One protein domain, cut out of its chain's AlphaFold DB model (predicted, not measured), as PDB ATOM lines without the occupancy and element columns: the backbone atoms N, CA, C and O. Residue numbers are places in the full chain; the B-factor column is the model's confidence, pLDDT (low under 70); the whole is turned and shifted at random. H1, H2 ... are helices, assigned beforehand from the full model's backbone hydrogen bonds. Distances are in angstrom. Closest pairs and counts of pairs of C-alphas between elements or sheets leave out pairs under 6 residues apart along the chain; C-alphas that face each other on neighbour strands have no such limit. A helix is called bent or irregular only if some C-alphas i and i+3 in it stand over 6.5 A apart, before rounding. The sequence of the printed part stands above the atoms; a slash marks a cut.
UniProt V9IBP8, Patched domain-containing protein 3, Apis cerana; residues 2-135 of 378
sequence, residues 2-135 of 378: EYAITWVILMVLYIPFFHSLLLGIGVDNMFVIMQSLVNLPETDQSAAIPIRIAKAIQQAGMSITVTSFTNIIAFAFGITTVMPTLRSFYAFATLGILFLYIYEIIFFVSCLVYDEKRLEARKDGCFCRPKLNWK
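AT A GLANCE: This is residues 2 to 135 of the 378 residues of the protein "Patched domain-containing protein 3" of Apis cerana (UniProt V9IBP8). Three long helical pieces, H1b, H3b and H4, run side by side in an elongated up-and-down bundle, with H4 touching H3b over much of its first half and H1b at its middle. At one end of the bundle the arm H1a bends away from H1b; at the other end H2 and the arm H3a make the turn between H1b and H3b, and residues 121 to 135 trail on from H4 without a named element. The printed part has 134 residues, with four named helices in the order H1, H2, H3, H4 and no named strand, and its class is all helix. It is loose, with a radius of gyration of the C-alphas of 19.8 A, and it spans 65 by 33 by 19 A.

IN THESE COORDINATES: The printed part begins with H1, residues 2 to 38, whose C-alpha 2 is at (-27.563, 102.079, 122.551). By its hydrogen bonds H1 was assigned as one helix, but it is bent: C-alphas 13 and 16 are 6.8 A apart. Its arms are H1a, residues 2 to 13, 16.6 A from first to last C-alpha, and H1b, residues 16 to 38, 32.4 A. H2 is a short helix of residues 42 to 45. H3, residues 49 to 78, was also assigned as one helix by its hydrogen bonds and is bent, with C-alphas 59 and 62 standing 6.9 A apart. Its arms are H3a, residues 49 to 59, 15.7 A, and H3b, residues 62 to 78, 24.7 A, which ends with C-alpha 78 at (-17.293, 99.796, 145.388). H4, residues 84 to 120, measures 52.1 A and ends with C-alpha 120 at (-9.376, 54.933, 149.225). H4 has a kink of 33 degrees near residue 103; it is neither bent nor irregular, but only just: C-alphas 105 and 108 are 6.3 A apart.

HOW THE PARTS SIT: H1b, H3b and H4 form a bundle that is up and down, each running against the one before it. H1b and H4 touch through residues 93 to 108 of H4 alone, closest at the C-alphas of Gly 26 and Leu 100, 6.4 A, at a shallow tilt of 32 degrees, the same way. H1b and H3b are close but not clearly touching, with the closest C-alphas, those of Asn 29 and Ile 64, 6.2 A apart. H3b and H4 are a helical hairpin: residues 86 to 101 of H4 alone touch H3b, closest at the C-alphas of Ile 72 and Thr 94, 5.2 A, at a shallow tilt of 18 degrees, opposite ways. H3a stands at a steep tilt of 56 degrees to H3b. It touches residues 33 to 37 of H1b alone, closest at the C-alphas of Leu 37 and Ala 56, 4.8 A, at a steep tilt of 68 degrees, only just short of about perpendicular. H3a also touches residues 109 to 117 of H4 alone, closest at the C-alphas of Ile 49 and Glu 116, 6.9 A. H2 and H3a are close but not clearly touching, with the C-alphas of Gln 45 and Arg 52 closest, 6.2 A apart. H1a stands at a steep tilt of 42 degrees to H1b; it touches no helix but is near H4. In H1a, H3a and H3b every O i to N i+4 pair is within hydrogen-bond range; H1b has 18 of 19, H4 has 31 of 33, and H2 is too short for such a pair.

THE WHOLE: The outline is elongated, only just. The two C-alphas farthest apart, those of Glu 2 and Asn 133, are 65.9 A apart. The printed part has no cut, and its three links, H1 to H2, H2 to H3 and H3 to H4, are tight. The mean pLDDT of the printed part is 83.0, and residues 2 to 15 and 124 to 135 are under 70.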
ATOM      1  N   GLU A   2     -28.849 101.639 121.969       46.44
ATOM      2  CA  GLU A   2     -27.563 102.079 122.551       46.44
ATOM      3  C   GLU A   2     -27.225 101.394 123.878       46.44
ATOM      4  O   GLU A   2     -26.166 100.794 123.976       46.44
ATOM      5  N   TYR A   3     -28.149 101.348 124.846       48.69
ATOM      6  CA  TYR A   3     -27.900 100.651 126.115       48.69
ATOM      7  C   TYR A   3     -27.506  99.181 125.923       48.69
ATOM      8  O   TYR A   3     -26.568  98.721 126.560       48.69
ATOM      9  N   ALA A   4     -28.164  98.451 125.019       49.12
ATOM     10  CA  ALA A   4     -27.862  97.041 124.768       49.12
ATOM     11  C   ALA A   4     -26.470  96.844 124.144       49.12
ATOM     12  O   ALA A   4     -25.764  95.909 124.505       49.12
ATOM     13  N   ILE A   5     -26.047  97.749 123.257       55.50
ATOM     14  CA  ILE A   5     -24.718  97.713 122.634       55.50
ATOM     15  C   ILE A   5     -23.640  98.048 123.670       55.50
ATOM     16  O   ILE A   5     -22.646  97.330 123.773       55.50
ATOM     17  N   THR A   6     -23.863  99.067 124.504       56.91
ATOM     18  CA  THR A   6     -22.953  99.421 125.600       56.91
ATOM     19  C   THR A   6     -22.827  98.277 126.605       56.91
ATOM     20  O   THR A   6     -21.717  97.963 127.020       56.91
ATOM     21  N   TRP A   7     -23.934  97.600 126.937       60.94
ATOM     22  CA  TRP A   7     -23.953  96.416 127.802       60.94
ATOM     23  C   TRP A   7     -23.180  95.234 127.213       60.94
ATOM     24  O   TRP A   7     -22.413  94.603 127.934       60.94
ATOM     25  N   VAL A   8     -23.329  94.952 125.917       57.97
ATOM     26  CA  VAL A   8     -22.613  93.858 125.238       57.97
ATOM     27  C   VAL A   8     -21.110  94.139 125.158       57.97
ATOM     28  O   VAL A   8     -20.309  93.258 125.460       57.97
ATOM     29  N   ILE A   9     -20.713  95.370 124.821       59.97
ATOM     30  CA  ILE A   9     -19.301  95.781 124.767       59.97
ATOM     31  C   ILE A   9     -18.665  95.722 126.165       59.97
ATOM     32  O   ILE A   9     -17.557  95.209 126.317       59.97
ATOM     33  N   LEU A  10     -19.390  96.171 127.196       57.97
ATOM     34  CA  LEU A  10     -18.985  96.031 128.597       57.97
ATOM     35  C   LEU A  10     -18.827  94.571 129.013       57.97
ATOM     36  O   LEU A  10     -17.847  94.226 129.662       57.97
ATOM     37  N   MET A  11     -19.749  93.698 128.617       61.94
ATOM     38  CA  MET A  11     -19.638  92.272 128.908       61.94
ATOM     39  C   MET A  11     -18.363  91.694 128.282       61.94
ATOM     40  O   MET A  11     -17.525  91.144 128.986       61.94
ATOM     41  N   VAL A  12     -18.160  91.873 126.976       61.47
ATOM     42  CA  VAL A  12     -17.054  91.232 126.243       61.47
ATOM     43  C   VAL A  12     -15.678  91.722 126.707       61.47
ATOM     44  O   VAL A  12     -14.754  90.918 126.806       61.47
ATOM     45  N   LEU A  13     -15.532  93.010 127.035       64.31
ATOM     46  CA  LEU A  13     -14.256  93.565 127.501       64.31
ATOM     47  C   LEU A  13     -13.942  93.223 128.961       64.31
ATOM     48  O   LEU A  13     -12.773  93.041 129.293       64.31
ATOM     49  N   TYR A  14     -14.952  93.132 129.831       67.19
ATOM     50  CA  TYR A  14     -14.733  92.938 131.268       67.19
ATOM     51  C   TYR A  14     -14.834  91.476 131.712       67.19
ATOM     52  O   TYR A  14     -14.249  91.144 132.739       67.19
ATOM     53  N   ILE A  15     -15.494  90.588 130.953       68.31
ATOM     54  CA  ILE A  15     -15.564  89.143 131.249       68.31
ATOM     55  C   ILE A  15     -14.174  88.519 131.474       68.31
ATOM     56  O   ILE A  15     -14.042  87.789 132.453       68.31
ATOM     57  N   PRO A  16     -13.132  88.777 130.654       71.06
ATOM     58  CA  PRO A  16     -11.825  88.148 130.851       71.06
ATOM     59  C   PRO A  16     -11.178  88.571 132.174       71.06
ATOM     60  O   PRO A  16     -10.751  87.723 132.951       71.06
ATOM     61  N   PHE A  17     -11.180  89.875 132.470       70.12
ATOM     62  CA  PHE A  17     -10.633  90.416 133.719       70.12
ATOM     63  C   PHE A  17     -11.420  89.941 134.940       70.12
ATOM     64  O   PHE A  17     -10.841  89.530 135.944       70.12
ATOM     65  N   PHE A  18     -12.746  89.956 134.836       78.44
ATOM     66  CA  PHE A  18     -13.657  89.461 135.857       78.44
ATOM     67  C   PHE A  18     -13.445  87.969 136.136       78.44
ATOM     68  O   PHE A  18     -13.361  87.559 137.291       78.44
ATOM     69  N   HIS A  19     -13.306  87.163 135.083       80.94
ATOM     70  CA  HIS A  19     -13.063  85.733 135.192       80.94
ATOM     71  C   HIS A  19     -11.724  85.443 135.868       80.94
ATOM     72  O   HIS A  19     -11.689  84.653 136.804       80.94
ATOM     73  N   SER A  20     -10.643  86.107 135.450       84.44
ATOM     74  CA  SER A  20      -9.327  85.935 136.074       84.44
ATOM     75  C   SER A  20      -9.328  86.330 137.551       84.44
ATOM     76  O   SER A  20      -8.724  85.629 138.361       84.44
ATOM     77  N   LEU A  21     -10.032  87.406 137.916       87.81
ATOM     78  CA  LEU A  21     -10.154  87.850 139.305       87.81
ATOM     79  C   LEU A  21     -10.893  86.822 140.171       87.81
ATOM     80  O   LEU A  21     -10.384  86.421 141.214       87.81
ATOM     81  N   LEU A  22     -12.066  86.362 139.726       88.81
ATOM     82  CA  LEU A  22     -12.830  85.347 140.454       88.81
ATOM     83  C   LEU A  22     -12.074  84.016 140.526       88.81
ATOM     84  O   LEU A  22     -12.037  83.390 141.582       88.81
ATOM     85  N   LEU A  23     -11.438  83.599 139.430       90.25
ATOM     86  CA  LEU A  23     -10.648  82.373 139.389       90.25
ATOM     87  C   LEU A  23      -9.484  82.433 140.381       90.25
ATOM     88  O   LEU A  23      -9.285  81.474 141.117       90.25
ATOM     89  N   GLY A  24      -8.766  83.556 140.450       90.50
ATOM     90  CA  GLY A  24      -7.688  83.748 141.420       90.50
ATOM     91  C   GLY A  24      -8.168  83.611 142.867       90.50
ATOM     92  O   GLY A  24      -7.582  82.849 143.629       90.50
ATOM     93  N   ILE A  25      -9.271  84.285 143.219       90.56
ATOM     94  CA  ILE A  25      -9.850  84.230 144.572       90.56
ATOM     95  C   ILE A  25     -10.315  82.807 144.916       90.56
ATOM     96  O   ILE A  25     -10.032  82.309 146.000       90.56
ATOM     97  N   GLY A  26     -11.024  82.142 144.002       90.62
ATOM     98  CA  GLY A  26     -11.564  80.806 144.259       90.62
ATOM     99  C   GLY A  26     -10.492  79.724 144.357       90.62
ATOM    100  O   GLY A  26     -10.561  78.859 145.226       90.62
ATOM    101  N   VAL A  27      -9.490  79.765 143.475       92.38
ATOM    102  CA  VAL A  27      -8.411  78.768 143.443       92.38
ATOM    103  C   VAL A  27      -7.530  78.856 144.692       92.38
ATOM    104  O   VAL A  27      -7.129  77.814 145.208       92.38
ATOM    105  N   ASP A  28      -7.269  80.064 145.202       93.12
ATOM    106  CA  ASP A  28      -6.512  80.262 146.446       93.12
ATOM    107  C   ASP A  28      -7.153  79.505 147.617       93.12
ATOM    108  O   ASP A  28      -6.517  78.657 148.248       93.12
ATOM    109  N   ASN A  29      -8.457  79.700 147.830       92.88
ATOM    110  CA  ASN A  29      -9.156  79.030 148.918       92.88
ATOM    111  C   ASN A  29      -9.202  77.495 148.738       92.88
ATOM    112  O   ASN A  29      -8.997  76.749 149.700       92.88
ATOM    113  N   MET A  30      -9.385  77.000 147.504       92.62
ATOM    114  CA  MET A  30      -9.341  75.558 147.209       92.62
ATOM    115  C   MET A  30      -7.990  74.936 147.588       92.62
ATOM    116  O   MET A  30      -7.955  73.835 148.147       92.62
ATOM    117  N   PHE A  31      -6.880  75.634 147.325       91.75
ATOM    118  CA  PHE A  31      -5.554  75.176 147.740       91.75
ATOM    119  C   PHE A  31      -5.407  75.144 149.261       91.75
ATOM    120  O   PHE A  31      -4.845  74.180 149.782       91.75
ATOM    121  N   VAL A  32      -5.951  76.127 149.982       91.94
ATOM    122  CA  VAL A  32      -5.930  76.140 151.453       91.94
ATOM    123  C   VAL A  32      -6.689  74.937 152.033       91.94
ATOM    124  O   VAL A  32      -6.174  74.280 152.939       91.94
ATOM    125  N   ILE A  33      -7.864  74.592 151.490       92.56
ATOM    126  CA  ILE A  33      -8.633  73.404 151.913       92.56
ATOM    127  C   ILE A  33      -7.850  72.113 151.639       92.56
ATOM    128  O   ILE A  33      -7.762  71.239 152.501       92.56
ATOM    129  N   MET A  34      -7.272  71.974 150.443       91.50
ATOM    130  CA  MET A  34      -6.496  70.781 150.087       91.50
ATOM    131  C   MET A  34      -5.259  70.637 150.975       91.50
ATOM    132  O   MET A  34      -4.959  69.545 151.458       91.50
ATOM    133  N   GLN A  35      -4.564  71.742 151.241       89.81
ATOM    134  CA  GLN A  35      -3.381  71.736 152.089       89.81
ATOM    135  C   GLN A  35      -3.725  71.407 153.546       89.81
ATOM    136  O   GLN A  35      -2.963  70.684 154.189       89.81
ATOM    137  N   SER A  36      -4.862  71.884 154.073       90.94
ATOM    138  CA  SER A  36      -5.289  71.531 155.432       90.94
ATOM    139  C   SER A  36      -5.630  70.049 155.554       90.94
ATOM    140  O   SER A  36      -5.262  69.429 156.548       90.94
ATOM    141  N   LEU A  37      -6.245  69.454 154.526       90.62
ATOM    142  CA  LEU A  37      -6.542  68.022 154.482       90.62
ATOM    143  C   LEU A  37      -5.271  67.163 154.466       90.62
ATOM    144  O   LEU A  37      -5.183  66.190 155.216       90.62
ATOM    145  N   VAL A  38      -4.290  67.525 153.635       87.00
ATOM    146  CA  VAL A  38      -3.010  66.800 153.522       87.00
ATOM    147  C   VAL A  38      -2.177  66.924 154.801       87.00
ATOM    148  O   VAL A  38      -1.507  65.972 155.191       87.00
ATOM    149  N   ASN A  39      -2.249  68.069 155.484       87.00
ATOM    150  CA  ASN A  39      -1.484  68.341 156.703       87.00
ATOM    151  C   ASN A  39      -2.164  67.861 157.998       87.00
ATOM    152  O   ASN A  39      -1.662  68.152 159.086       87.00
ATOM    153  N   LEU A  40      -3.291  67.140 157.923       87.75
ATOM    154  CA  LEU A  40      -3.906  66.546 159.112       87.75
ATOM    155  C   LEU A  40      -2.940  65.561 159.800       87.75
ATOM    156  O   LEU A  40      -2.217  64.837 159.110       87.75
ATOM    157  N   PRO A  41      -2.949  65.470 161.143       85.62
ATOM    158  CA  PRO A  41      -2.123  64.510 161.872       85.62
ATOM    159  C   PRO A  41      -2.505  63.061 161.528       85.62
ATOM    160  O   PRO A  41      -3.668  62.768 161.250       85.62
ATOM    161  N   GLU A  42      -1.545  62.132 161.594       79.19
ATOM    162  CA  GLU A  42      -1.729  60.721 161.194       79.19
ATOM    163  C   GLU A  42      -2.905  60.023 161.907       79.19
ATOM    164  O   GLU A  42      -3.613  59.201 161.317       79.19
ATOM    165  N   THR A  43      -3.169  60.399 163.164       80.25
ATOM    166  CA  THR A  43      -4.311  59.906 163.952       80.25
ATOM    167  C   THR A  43      -5.650  60.257 163.311       80.25
ATOM    168  O   THR A  43      -6.590  59.466 163.346       80.25
ATOM    169  N   ASP A  44      -5.726  61.440 162.704       83.44
ATOM    170  CA  ASP A  44      -6.930  61.971 162.082       83.44
ATOM    171  C   ASP A  44      -7.051  61.526 160.631       83.44
ATOM    172  O   ASP A  44      -8.167  61.315 160.166       83.44
ATOM    173  N   GLN A  45      -5.929  61.287 159.944       80.81
ATOM    174  CA  GLN A  45      -5.919  60.695 158.603       80.81
ATOM    175  C   GLN A  45      -6.502  59.277 158.566       80.81
ATOM    176  O   GLN A  45      -7.020  58.864 157.534       80.81
ATOM    177  N   SER A  46      -6.456  58.547 159.682       81.00
ATOM    178  CA  SER A  46      -7.019  57.195 159.792       81.00
ATOM    179  C   SER A  46      -8.527  57.175 160.096       81.00
ATOM    180  O   SER A  46      -9.131  56.103 160.150       81.00
ATOM    181  N   ALA A  47      -9.154  58.335 160.327       86.88
ATOM    182  CA  ALA A  47     -10.588  58.429 160.588       86.88
ATOM    183  C   ALA A  47     -11.422  58.250 159.306       86.88
ATOM    184  O   ALA A  47     -10.922  58.352 158.190       86.88
ATOM    185  N   ALA A  48     -12.732  58.030 159.452       88.88
ATOM    186  CA  ALA A  48     -13.633  57.953 158.300       88.88
ATOM    187  C   ALA A  48     -13.585  59.245 157.455       88.88
ATOM    188  O   ALA A  48     -13.522  60.342 158.015       88.88
ATOM    189  N   ILE A  49     -13.697  59.129 156.122       88.62
ATOM    190  CA  ILE A  49     -13.636  60.262 155.169       88.62
ATOM    191  C   ILE A  49     -14.449  61.492 155.621       88.62
ATOM    192  O   ILE A  49     -13.893  62.593 155.618       88.62
ATOM    193  N   PRO A  50     -15.725  61.369 156.050       90.00
ATOM    194  CA  PRO A  50     -16.500  62.543 156.456       90.00
ATOM    195  C   PRO A  50     -15.890  63.274 157.660       90.00
ATOM    196  O   PRO A  50     -15.954  64.496 157.733       90.00
ATOM    197  N   ILE A  51     -15.265  62.536 158.584       90.88
ATOM    198  CA  ILE A  51     -14.621  63.086 159.782       90.88
ATOM    199  C   ILE A  51     -13.318  63.795 159.401       90.88
ATOM    200  O   ILE A  51     -13.067  64.897 159.883       90.88
ATOM    201  N   ARG A  52     -12.518  63.203 158.502       90.69
ATOM    202  CA  ARG A  52     -11.285  63.814 157.969       90.69
ATOM    203  C   ARG A  52     -11.572  65.173 157.338       90.69
ATOM    204  O   ARG A  52     -10.964  66.175 157.705       90.69
ATOM    205  N   ILE A  53     -12.556  65.216 156.445       91.56
ATOM    206  CA  ILE A  53     -12.929  66.435 155.721       91.56
ATOM    207  C   ILE A  53     -13.529  67.473 156.672       91.56
ATOM    208  O   ILE A  53     -13.181  68.648 156.583       91.56
ATOM    209  N   ALA A  54     -14.353  67.052 157.638       91.75
ATOM    210  CA  ALA A  54     -14.872  67.955 158.661       91.75
ATOM    211  C   ALA A  54     -13.747  68.608 159.482       91.75
ATOM    212  O   ALA A  54     -13.794  69.813 159.712       91.75
ATOM    213  N   LYS A  55     -12.711  67.852 159.871       91.25
ATOM    214  CA  LYS A  55     -11.544  68.390 160.591       91.25
ATOM    215  C   LYS A  55     -10.701  69.337 159.729       91.25
ATOM    216  O   LYS A  55     -10.298  70.392 160.212       91.25
ATOM    217  N   ALA A  56     -10.487  69.007 158.456       91.12
ATOM    218  CA  ALA A  56      -9.775  69.876 157.514       91.12
ATOM    219  C   ALA A  56     -10.499  71.221 157.312       91.12
ATOM    220  O   ALA A  56      -9.880  72.287 157.359       91.12
ATOM    221  N   ILE A  57     -11.827  71.180 157.156       92.06
ATOM    222  CA  ILE A  57     -12.678  72.373 157.045       92.06
ATOM    223  C   ILE A  57     -12.754  73.118 158.376       92.06
ATOM    224  O   ILE A  57     -12.792  74.341 158.378       92.06
ATOM    225  N   GLN A  58     -12.727  72.433 159.518       91.31
ATOM    226  CA  GLN A  58     -12.678  73.100 160.818       91.31
ATOM    227  C   GLN A  58     -11.414  73.962 160.969       91.31
ATOM    228  O   GLN A  58     -11.481  75.041 161.554       91.31
ATOM    229  N   GLN A  59     -10.278  73.510 160.425       89.00
ATOM    230  CA  GLN A  59      -9.014  74.250 160.465       89.00
ATOM    231  C   GLN A  59      -8.944  75.377 159.421       89.00
ATOM    232  O   GLN A  59      -8.556  76.492 159.757       89.00
ATOM    233  N   ALA A  60      -9.326  75.111 158.166       92.12
ATOM    234  CA  ALA A  60      -9.205  76.077 157.064       92.12
ATOM    235  C   ALA A  60     -10.428  76.994 156.894       92.12
ATOM    236  O   ALA A  60     -10.305  78.147 156.485       92.12
ATOM    237  N   GLY A  61     -11.618  76.490 157.221       90.44
ATOM    238  CA  GLY A  61     -12.898  77.113 156.900       90.44
ATOM    239  C   GLY A  61     -13.069  78.486 157.531       90.44
ATOM    240  O   GLY A  61     -13.522  79.393 156.849       90.44
ATOM    241  N   MET A  62     -12.637  78.684 158.782       91.00
ATOM    242  CA  MET A  62     -12.700  79.999 159.442       91.00
ATOM    243  C   MET A  62     -11.873  81.069 158.719       91.00
ATOM    244  O   MET A  62     -12.297  82.216 158.636       91.00
ATOM    245  N   SER A  63     -10.705  80.711 158.181       92.56
ATOM    246  CA  SER A  63      -9.887  81.656 157.415       92.56
ATOM    247  C   SER A  63     -10.566  82.009 156.093       92.56
ATOM    248  O   SER A  63     -10.607  83.175 155.713       92.56
ATOM    249  N   ILE A  64     -11.134  81.011 155.415       93.19
ATOM    250  CA  ILE A  64     -11.817  81.177 154.128       93.19
ATOM    251  C   ILE A  64     -13.081  82.023 154.288       93.19
ATOM    252  O   ILE A  64     -13.296  82.955 153.515       93.19
ATOM    253  N   THR A  65     -13.899  81.760 155.315       94.31
ATOM    254  CA  THR A  65     -15.119  82.538 155.577       94.31
ATOM    255  C   THR A  65     -14.796  84.006 155.833       94.31
ATOM    256  O   THR A  65     -15.465  84.875 155.273       94.31
ATOM    257  N   VAL A  66     -13.751  84.291 156.620       93.56
ATOM    258  CA  VAL A  66     -13.293  85.659 156.888       93.56
ATOM    259  C   VAL A  66     -12.834  86.330 155.597       93.56
ATOM    260  O   VAL A  66     -13.352  87.397 155.279       93.56
ATOM    261  N   THR A  67     -11.950  85.699 154.820       92.31
ATOM    262  CA  THR A  67     -11.446  86.268 153.561       92.31
ATOM    263  C   THR A  67     -12.576  86.547 152.568       92.31
ATOM    264  O   THR A  67     -12.682  87.658 152.039       92.31
ATOM    265  N   SER A  68     -13.474  85.582 152.346       94.00
ATOM    266  CA  SER A  68     -14.621  85.751 151.450       94.00
ATOM    267  C   SER A  68     -15.571  86.846 151.930       94.00
ATOM    268  O   SER A  68     -16.010  87.666 151.126       94.00
ATOM    269  N   PHE A  69     -15.850  86.920 153.234       94.38
ATOM    270  CA  PHE A  69     -16.695  87.965 153.809       94.38
ATOM    271  C   PHE A  69     -16.076  89.358 153.656       94.38
ATOM    272  O   PHE A  69     -16.753  90.288 153.215       94.38
ATOM    273  N   THR A  70     -14.780  89.501 153.947       94.56
ATOM    274  CA  THR A  70     -14.076  90.776 153.763       94.56
ATOM    275  C   THR A  70     -14.047  91.198 152.298       94.56
ATOM    276  O   THR A  70     -14.273  92.371 152.007       94.56
ATOM    277  N   ASN A  71     -13.873  90.250 151.369       92.88
ATOM    278  CA  ASN A  71     -13.930  90.522 149.934       92.88
ATOM    279  C   ASN A  71     -15.332  90.988 149.511       92.88
ATOM    280  O   ASN A  71     -15.455  92.011 148.841       92.88
ATOM    281  N   ILE A  72     -16.402  90.310 149.943       95.12
ATOM    282  CA  ILE A  72     -17.785  90.721 149.640       95.12
ATOM    283  C   ILE A  72     -18.037  92.156 150.111       95.12
ATOM    284  O   ILE A  72     -18.560  92.958 149.343       95.12
ATOM    285  N   ILE A  73     -17.628  92.504 151.334       94.94
ATOM    286  CA  ILE A  73     -17.794  93.863 151.866       94.94
ATOM    287  C   ILE A  73     -16.984  94.881 151.058       94.94
ATOM    288  O   ILE A  73     -17.525  95.915 150.667       94.94
ATOM    289  N   ALA A  74     -15.709  94.597 150.781       92.00
ATOM    290  CA  ALA A  74     -14.836  95.505 150.041       92.00
ATOM    291  C   ALA A  74     -15.391  95.815 148.640       92.00
ATOM    292  O   ALA A  74     -15.480  96.980 148.245       92.00
ATOM    293  N   PHE A  75     -15.838  94.790 147.907       90.50
ATOM    294  CA  PHE A  75     -16.454  94.972 146.592       90.50
ATOM    295  C   PHE A  75     -17.850  95.607 146.680       90.50
ATOM    296  O   PHE A  75     -18.194  96.417 145.816       90.50
ATOM    297  N   ALA A  76     -18.624  95.333 147.737       93.06
ATOM    298  CA  ALA A  76     -19.922  95.966 147.954       93.06
ATOM    299  C   ALA A  76     -19.792  97.482 148.169       93.06
ATOM    300  O   ALA A  76     -20.574  98.247 147.601       93.06
ATOM    301  N   PHE A  77     -18.773  97.942 148.905       92.00
ATOM    302  CA  PHE A  77     -18.491  99.375 149.031       92.00
ATOM    303  C   PHE A  77     -18.186 100.030 147.677       92.00
ATOM    304  O   PHE A  77     -18.625 101.156 147.434       92.00
ATOM    305  N   GLY A  78     -17.546  99.313 146.749       86.69
ATOM    306  CA  GLY A  78     -17.293  99.796 145.388       86.69
ATOM    307  C   GLY A  78     -18.559 100.162 144.594       86.69
ATOM    308  O   GLY A  78     -18.508 101.033 143.720       86.69
ATOM    309  N   ILE A  79     -19.721  99.593 144.938       89.31
ATOM    310  CA  ILE A  79     -21.022  99.900 144.309       89.31
ATOM    311  C   ILE A  79     -21.436 101.365 144.552       89.31
ATOM    312  O   ILE A  79     -22.189 101.933 143.763       89.31
ATOM    313  N   THR A  80     -20.926 102.009 145.605       86.25
ATOM    314  CA  THR A  80     -21.232 103.418 145.919       86.25
ATOM    315  C   THR A  80     -20.579 104.423 144.960       86.25
ATOM    316  O   THR A  80     -20.899 105.609 144.996       86.25
ATOM    317  N   THR A  81     -19.701 103.962 144.065       81.62
ATOM    318  CA  THR A  81     -18.994 104.812 143.102       81.62
ATOM    319  C   THR A  81     -19.957 105.536 142.150       81.62
ATOM    320  O   THR A  81     -20.904 104.953 141.624       81.62
ATOM    321  N   VAL A  82     -19.662 106.808 141.857       73.88
ATOM    322  CA  VAL A  82     -20.460 107.677 140.965       73.88
ATOM    323  C   VAL A  82     -20.439 107.259 139.489       73.88
ATOM    324  O   VAL A  82     -21.332 107.626 138.733       73.88
ATOM    325  N   MET A  83     -19.424 106.502 139.061       71.31
ATOM    326  CA  MET A  83     -19.255 106.048 137.679       71.31
ATOM    327  C   MET A  83     -20.117 104.801 137.409       71.31
ATOM    328  O   MET A  83     -19.802 103.735 137.949       71.31
ATOM    329  N   PRO A  84     -21.152 104.876 136.546       73.50
ATOM    330  CA  PRO A  84     -22.106 103.779 136.343       73.50
ATOM    331  C   PRO A  84     -21.448 102.467 135.908       73.50
ATOM    332  O   PRO A  84     -21.789 101.397 136.405       73.50
ATOM    333  N   THR A  85     -20.447 102.560 135.031       74.25
ATOM    334  CA  THR A  85     -19.682 101.417 134.524       74.25
ATOM    335  C   THR A  85     -18.988 100.636 135.639       74.25
ATOM    336  O   THR A  85     -19.091  99.412 135.706       74.25
ATOM    337  N   LEU A  86     -18.318 101.347 136.550       78.25
ATOM    338  CA  LEU A  86     -17.631 100.733 137.687       78.25
ATOM    339  C   LEU A  86     -18.632 100.176 138.697       78.25
ATOM    340  O   LEU A  86     -18.439  99.081 139.212       78.25
ATOM    341  N   ARG A  87     -19.738 100.888 138.936       82.31
ATOM    342  CA  ARG A  87     -20.804 100.430 139.831       82.31
ATOM    343  C   ARG A  87     -21.373  99.075 139.404       82.31
ATOM    344  O   ARG A  87     -21.539  98.199 140.251       82.31
ATOM    345  N   SER A  88     -21.635  98.879 138.110       83.69
ATOM    346  CA  SER A  88     -22.077  97.581 137.589       83.69
ATOM    347  C   SER A  88     -21.019  96.496 137.787       83.69
ATOM    348  O   SER A  88     -21.355  95.412 138.259       83.69
ATOM    349  N   PHE A  89     -19.745  96.785 137.500       83.94
ATOM    350  CA  PHE A  89     -18.643  95.844 137.730       83.94
ATOM    351  C   PHE A  89     -18.562  95.383 139.194       83.94
ATOM    352  O   PHE A  89     -18.558  94.182 139.460       83.94
ATOM    353  N   TYR A  90     -18.579  96.320 140.147       88.25
ATOM    354  CA  TYR A  90     -18.548  96.001 141.577       88.25
ATOM    355  C   TYR A  90     -19.770  95.193 142.031       88.25
ATOM    356  O   TYR A  90     -19.631  94.277 142.842       88.25
ATOM    357  N   ALA A  91     -20.956  95.463 141.475       88.69
ATOM    358  CA  ALA A  91     -22.160  94.692 141.779       88.69
ATOM    359  C   ALA A  91     -22.043  93.229 141.308       88.69
ATOM    360  O   ALA A  91     -22.309  92.309 142.086       88.69
ATOM    361  N   PHE A  92     -21.584  93.000 140.072       87.94
ATOM    362  CA  PHE A  92     -21.347  91.645 139.563       87.94
ATOM    363  C   PHE A  92     -20.220  90.929 140.311       87.94
ATOM    364  O   PHE A  92     -20.347  89.738 140.573       87.94
ATOM    365  N   ALA A  93     -19.148  91.630 140.697       89.31
ATOM    366  CA  ALA A  93     -18.050  91.053 141.478       89.31
ATOM    367  C   ALA A  93     -18.507  90.624 142.870       89.31
ATOM    368  O   ALA A  93     -18.226  89.503 143.281       89.31
ATOM    369  N   THR A  94     -19.294  91.458 143.547       92.19
ATOM    370  CA  THR A  94     -19.868  91.133 144.859       92.19
ATOM    371  C   THR A  94     -20.719  89.863 144.793       92.19
ATOM    372  O   THR A  94     -20.522  88.941 145.583       92.19
ATOM    373  N   LEU A  95     -21.630  89.775 143.814       92.31
ATOM    374  CA  LEU A  95     -22.444  88.573 143.602       92.31
ATOM    375  C   LEU A  95     -21.593  87.364 143.194       92.31
ATOM    376  O   LEU A  95     -21.818  86.262 143.688       92.31
ATOM    377  N   GLY A  96     -20.605  87.565 142.321       91.69
ATOM    378  CA  GLY A  96     -19.693  86.522 141.860       91.69
ATOM    379  C   GLY A  96     -18.904  85.894 143.004       91.69
ATOM    380  O   GLY A  96     -18.875  84.673 143.108       91.69
ATOM    381  N   ILE A  97     -18.334  86.709 143.896       93.62
ATOM    382  CA  ILE A  97     -17.586  86.255 145.079       93.62
ATOM    383  C   ILE A  97     -18.513  85.531 146.066       93.62
ATOM    384  O   ILE A  97     -18.132  84.499 146.617       93.62
ATOM    385  N   LEU A  98     -19.747  86.016 146.248       94.56
ATOM    386  CA  LEU A  98     -20.750  85.350 147.085       94.56
ATOM    387  C   LEU A  98     -21.087  83.949 146.558       94.56
ATOM    388  O   LEU A  98     -21.070  82.986 147.325       94.56
ATOM    389  N   PHE A  99     -21.352  83.809 145.256       94.12
ATOM    390  CA  PHE A  99     -21.587  82.495 144.655       94.12
ATOM    391  C   PHE A  99     -20.344  81.613 144.694       94.12
ATOM    392  O   PHE A  99     -20.471  80.414 144.933       94.12
ATOM    393  N   LEU A 100     -19.156  82.192 144.507       93.50
ATOM    394  CA  LEU A 100     -17.892  81.471 144.626       93.50
ATOM    395  C   LEU A 100     -17.761  80.820 145.997       93.50
ATOM    396  O   LEU A 100     -17.550  79.618 146.070       93.50
ATOM    397  N   TYR A 101     -17.991  81.583 147.063       94.25
ATOM    398  CA  TYR A 101     -17.948  81.082 148.433       94.25
ATOM    399  C   TYR A 101     -18.976  79.965 148.691       94.25
ATOM    400  O   TYR A 101     -18.649  78.935 149.281       94.25
ATOM    401  N   ILE A 102     -20.213  80.123 148.203       94.94
ATOM    402  CA  ILE A 102     -21.252  79.086 148.329       94.94
ATOM    403  C   ILE A 102     -20.843  77.807 147.586       94.94
ATOM    404  O   ILE A 102     -20.962  76.708 148.132       94.94
ATOM    405  N   TYR A 103     -20.357  77.928 146.349       94.00
ATOM    406  CA  TYR A 103     -19.913  76.775 145.570       94.00
ATOM    407  C   TYR A 103     -18.668  76.123 146.151       94.00
ATOM    408  O   TYR A 103     -18.534  74.905 146.087       94.00
ATOM    409  N   GLU A 104     -17.785  76.893 146.763       92.69
ATOM    410  CA  GLU A 104     -16.607  76.357 147.416       92.69
ATOM    411  C   GLU A 104     -16.985  75.460 148.608       92.69
ATOM    412  O   GLU A 104     -16.579  74.300 148.676       92.69
ATOM    413  N   ILE A 105     -17.857  75.938 149.499       91.44
ATOM    414  CA  ILE A 105     -18.270  75.162 150.677       91.44
ATOM    415  C   ILE A 105     -19.167  73.979 150.308       91.44
ATOM    416  O   ILE A 105     -19.071  72.926 150.933       91.44
ATOM    417  N   ILE A 106     -20.061  74.128 149.329       92.31
ATOM    418  CA  ILE A 106     -21.031  73.075 148.998       92.31
ATOM    419  C   ILE A 106     -20.465  72.137 147.934       92.31
ATOM    420  O   ILE A 106     -20.352  70.929 148.149       92.31
ATOM    421  N   PHE A 107     -20.149  72.679 146.761       93.94
ATOM    422  CA  PHE A 107     -19.826  71.889 145.580       93.94
ATOM    423  C   PHE A 107     -18.393  71.357 145.635       93.94
ATOM    424  O   PHE A 107     -18.199  70.149 145.501       93.94
ATOM    425  N   PHE A 108     -17.402  72.213 145.896       93.50
ATOM    426  CA  PHE A 108     -16.000  71.790 145.922       93.50
ATOM    427  C   PHE A 108     -15.718  70.803 147.062       93.50
ATOM    428  O   PHE A 108     -15.151  69.741 146.810       93.50
ATOM    429  N   VAL A 109     -16.204  71.069 148.279       93.00
ATOM    430  CA  VAL A 109     -16.105  70.105 149.392       93.00
ATOM    431  C   VAL A 109     -16.765  68.769 149.041       93.00
ATOM    432  O   VAL A 109     -16.199  67.714 149.319       93.00
ATOM    433  N   SER A 110     -17.934  68.778 148.392       93.44
ATOM    434  CA  SER A 110     -18.586  67.537 147.954       93.44
ATOM    435  C   SER A 110     -17.733  66.776 146.938       93.44
ATOM    436  O   SER A 110     -17.557  65.564 147.071       93.44
ATOM    437  N   CYS A 111     -17.166  67.467 145.945       92.50
ATOM    438  CA  CYS A 111     -16.227  66.876 144.992       92.50
ATOM    439  C   CYS A 111     -15.005  66.279 145.697       92.50
ATOM    440  O   CYS A 111     -14.602  65.170 145.360       92.50
ATOM    441  N   LEU A 112     -14.477  66.958 146.713       91.94
ATOM    442  CA  LEU A 112     -13.349  66.497 147.518       91.94
ATOM    443  C   LEU A 112     -13.695  65.225 148.316       91.94
ATOM    444  O   LEU A 112     -12.899  64.290 148.342       91.94
ATOM    445  N   VAL A 113     -14.914  65.100 148.860       92.50
ATOM    446  CA  VAL A 113     -15.400  63.837 149.462       92.50
ATOM    447  C   VAL A 113     -15.396  62.694 148.445       92.50
ATOM    448  O   VAL A 113     -15.010  61.568 148.769       92.50
ATOM    449  N   TYR A 114     -15.854  62.948 147.217       90.19
ATOM    450  CA  TYR A 114     -15.832  61.942 146.154       90.19
ATOM    451  C   TYR A 114     -14.409  61.592 145.710       90.19
ATOM    452  O   TYR A 114     -14.140  60.423 145.424       90.19
ATOM    453  N   ASP A 115     -13.507  62.572 145.683       89.31
ATOM    454  CA  ASP A 115     -12.097  62.374 145.360       89.31
ATOM    455  C   ASP A 115     -11.411  61.483 146.405       89.31
ATOM    456  O   ASP A 115     -10.819  60.466 146.051       89.31
ATOM    457  N   GLU A 116     -11.625  61.748 147.695       88.00
ATOM    458  CA  GLU A 116     -11.115  60.914 148.793       88.00
ATOM    459  C   GLU A 116     -11.666  59.481 148.749       88.00
ATOM    460  O   GLU A 116     -10.917  58.513 148.892       88.00
ATOM    461  N   LYS A 117     -12.961  59.307 148.446       87.56
ATOM    462  CA  LYS A 117     -13.544  57.968 148.229       87.56
ATOM    463  C   LYS A 117     -12.884  57.237 147.060       87.56
ATOM    464  O   LYS A 117     -12.713  56.017 147.104       87.56
ATOM    465  N   ARG A 118     -12.535  57.962 145.991       85.44
ATOM    466  CA  ARG A 118     -11.815  57.403 144.837       85.44
ATOM    467  C   ARG A 118     -10.400  56.973 145.235       85.44
ATOM    468  O   ARG A 118      -9.970  55.897 144.814       85.44
ATOM    469  N   LEU A 119      -9.707  57.786 146.033       81.81
ATOM    470  CA  LEU A 119      -8.356  57.513 146.524       81.81
ATOM    471  C   LEU A 119      -8.318  56.283 147.444       81.81
ATOM    472  O   LEU A 119      -7.486  55.403 147.227       81.81
ATOM    473  N   GLU A 120      -9.262  56.139 148.383       81.75
ATOM    474  CA  GLU A 120      -9.376  54.933 149.225       81.75
ATOM    475  C   GLU A 120      -9.655  53.668 148.401       81.75
ATOM    476  O   GLU A 120      -9.065  52.612 148.637       81.75
ATOM    477  N   ALA A 121     -10.495  53.780 147.367       81.19
ATOM    478  CA  ALA A 121     -10.755  52.697 146.418       81.19
ATOM    479  C   ALA A 121      -9.579  52.423 145.454       81.19
ATOM    480  O   ALA A 121      -9.702  51.560 144.580       81.19
ATOM    481  N   ARG A 122      -8.462  53.158 145.593       75.06
ATOM    482  CA  ARG A 122      -7.255  53.100 144.756       75.06
ATOM    483  C   ARG A 122      -7.556  53.220 143.263       75.06
ATOM    484  O   ARG A 122      -6.973  52.498 142.468       75.06
ATOM    485  N   LYS A 123      -8.493  54.073 142.849       71.81
ATOM    486  CA  LYS A 123      -8.802  54.266 141.420       71.81
ATOM    487  C   LYS A 123      -8.017  55.451 140.853       71.81
ATOM    488  O   LYS A 123      -8.209  56.582 141.297       71.81
ATOM    489  N   ASP A 124      -7.202  55.202 139.830       66.06
ATOM    490  CA  ASP A 124      -6.475  56.246 139.098       66.06
ATOM    491  C   ASP A 124      -7.429  56.941 138.103       66.06
ATOM    492  O   ASP A 124      -7.491  56.623 136.918       66.06
ATOM    493  N   GLY A 125      -8.248  57.873 138.596       64.88
ATOM    494  CA  GLY A 125      -9.200  58.641 137.782       64.88
ATOM    495  C   GLY A 125     -10.524  57.921 137.474       64.88
ATOM    496  O   GLY A 125     -10.862  56.900 138.069       64.88
ATOM    497  N   CYS A 126     -11.326  58.499 136.569       64.44
ATOM    498  CA  CYS A 126     -12.683  58.009 136.280       64.44
ATOM    499  C   CYS A 126     -12.710  56.764 135.364       64.44
ATOM    500  O   CYS A 126     -13.680  56.010 135.396       64.44
ATOM    501  N   PHE A 127     -11.657  56.537 134.566       58.72
ATOM    502  CA  PHE A 127     -11.626  55.502 133.518       58.72
ATOM    503  C   PHE A 127     -10.441  54.521 133.586       58.72
ATOM    504  O   PHE A 127     -10.487  53.493 132.909       58.72
ATOM    505  N   CYS A 128      -9.401  54.764 134.393       59.34
ATOM    506  CA  CYS A 128      -8.243  53.865 134.465       59.34
ATOM    507  C   CYS A 128      -8.307  52.970 135.712       59.34
ATOM    508  O   CYS A 128      -8.639  53.410 136.814       59.34
ATOM    509  N   ARG A 129      -8.001  51.677 135.538       62.69
ATOM    510  CA  ARG A 129      -7.822  50.749 136.663       62.69
ATOM    511  C   ARG A 129      -6.391  50.889 137.193       62.69
ATOM    512  O   ARG A 129      -5.475  50.937 136.371       62.69
ATOM    513  N   PRO A 130      -6.189  50.909 138.520       61.47
ATOM    514  CA  PRO A 130      -4.853  50.986 139.099       61.47
ATOM    515  C   PRO A 130      -3.989  49.810 138.652       61.47
ATOM    516  O   PRO A 130      -4.463  48.676 138.524       61.47
ATOM    517  N   LYS A 131      -2.692  50.064 138.466       60.72
ATOM    518  CA  LYS A 131      -1.708  48.991 138.298       60.72
ATOM    519  C   LYS A 131      -1.653  48.155 139.579       60.72
ATOM    520  O   LYS A 131      -1.358  48.677 140.655       60.72
ATOM    521  N   LEU A 132      -1.876  46.843 139.457       57.78
ATOM    522  CA  LEU A 132      -1.605  45.893 140.538       57.78
ATOM    523  C   LEU A 132      -0.118  46.035 140.928       57.78
ATOM    524  O   LEU A 132       0.753  45.885 140.073       57.78
ATOM    525  N   ASN A 133       0.160  46.330 142.200       63.97
ATOM    526  CA  ASN A 133       1.501  46.493 142.796       63.97
ATOM    527  C   ASN A 133       2.248  47.816 142.532       63.97
ATOM    528  O   ASN A 133       3.469  47.862 142.689       63.97
ATOM    529  N   TRP A 134       1.562  48.909 142.187       66.94
ATOM    530  CA  TRP A 134       2.214  50.223 142.166       66.94
ATOM    531  C   TRP A 134       2.486  50.732 143.592       66.94
ATOM    532  O   TRP A 134       1.570  50.838 144.408       66.94
ATOM    533  N   LYS A 135       3.752  51.037 143.892       69.19
ATOM    534  CA  LYS A 135       4.158  51.778 145.092       69.19
ATOM    535  C   LYS A 135       4.559  53.195 144.669       69.19
ATOM    536  O   LYS A 135       5.324  53.318 143.708       69.19
TER     537      LYS A 135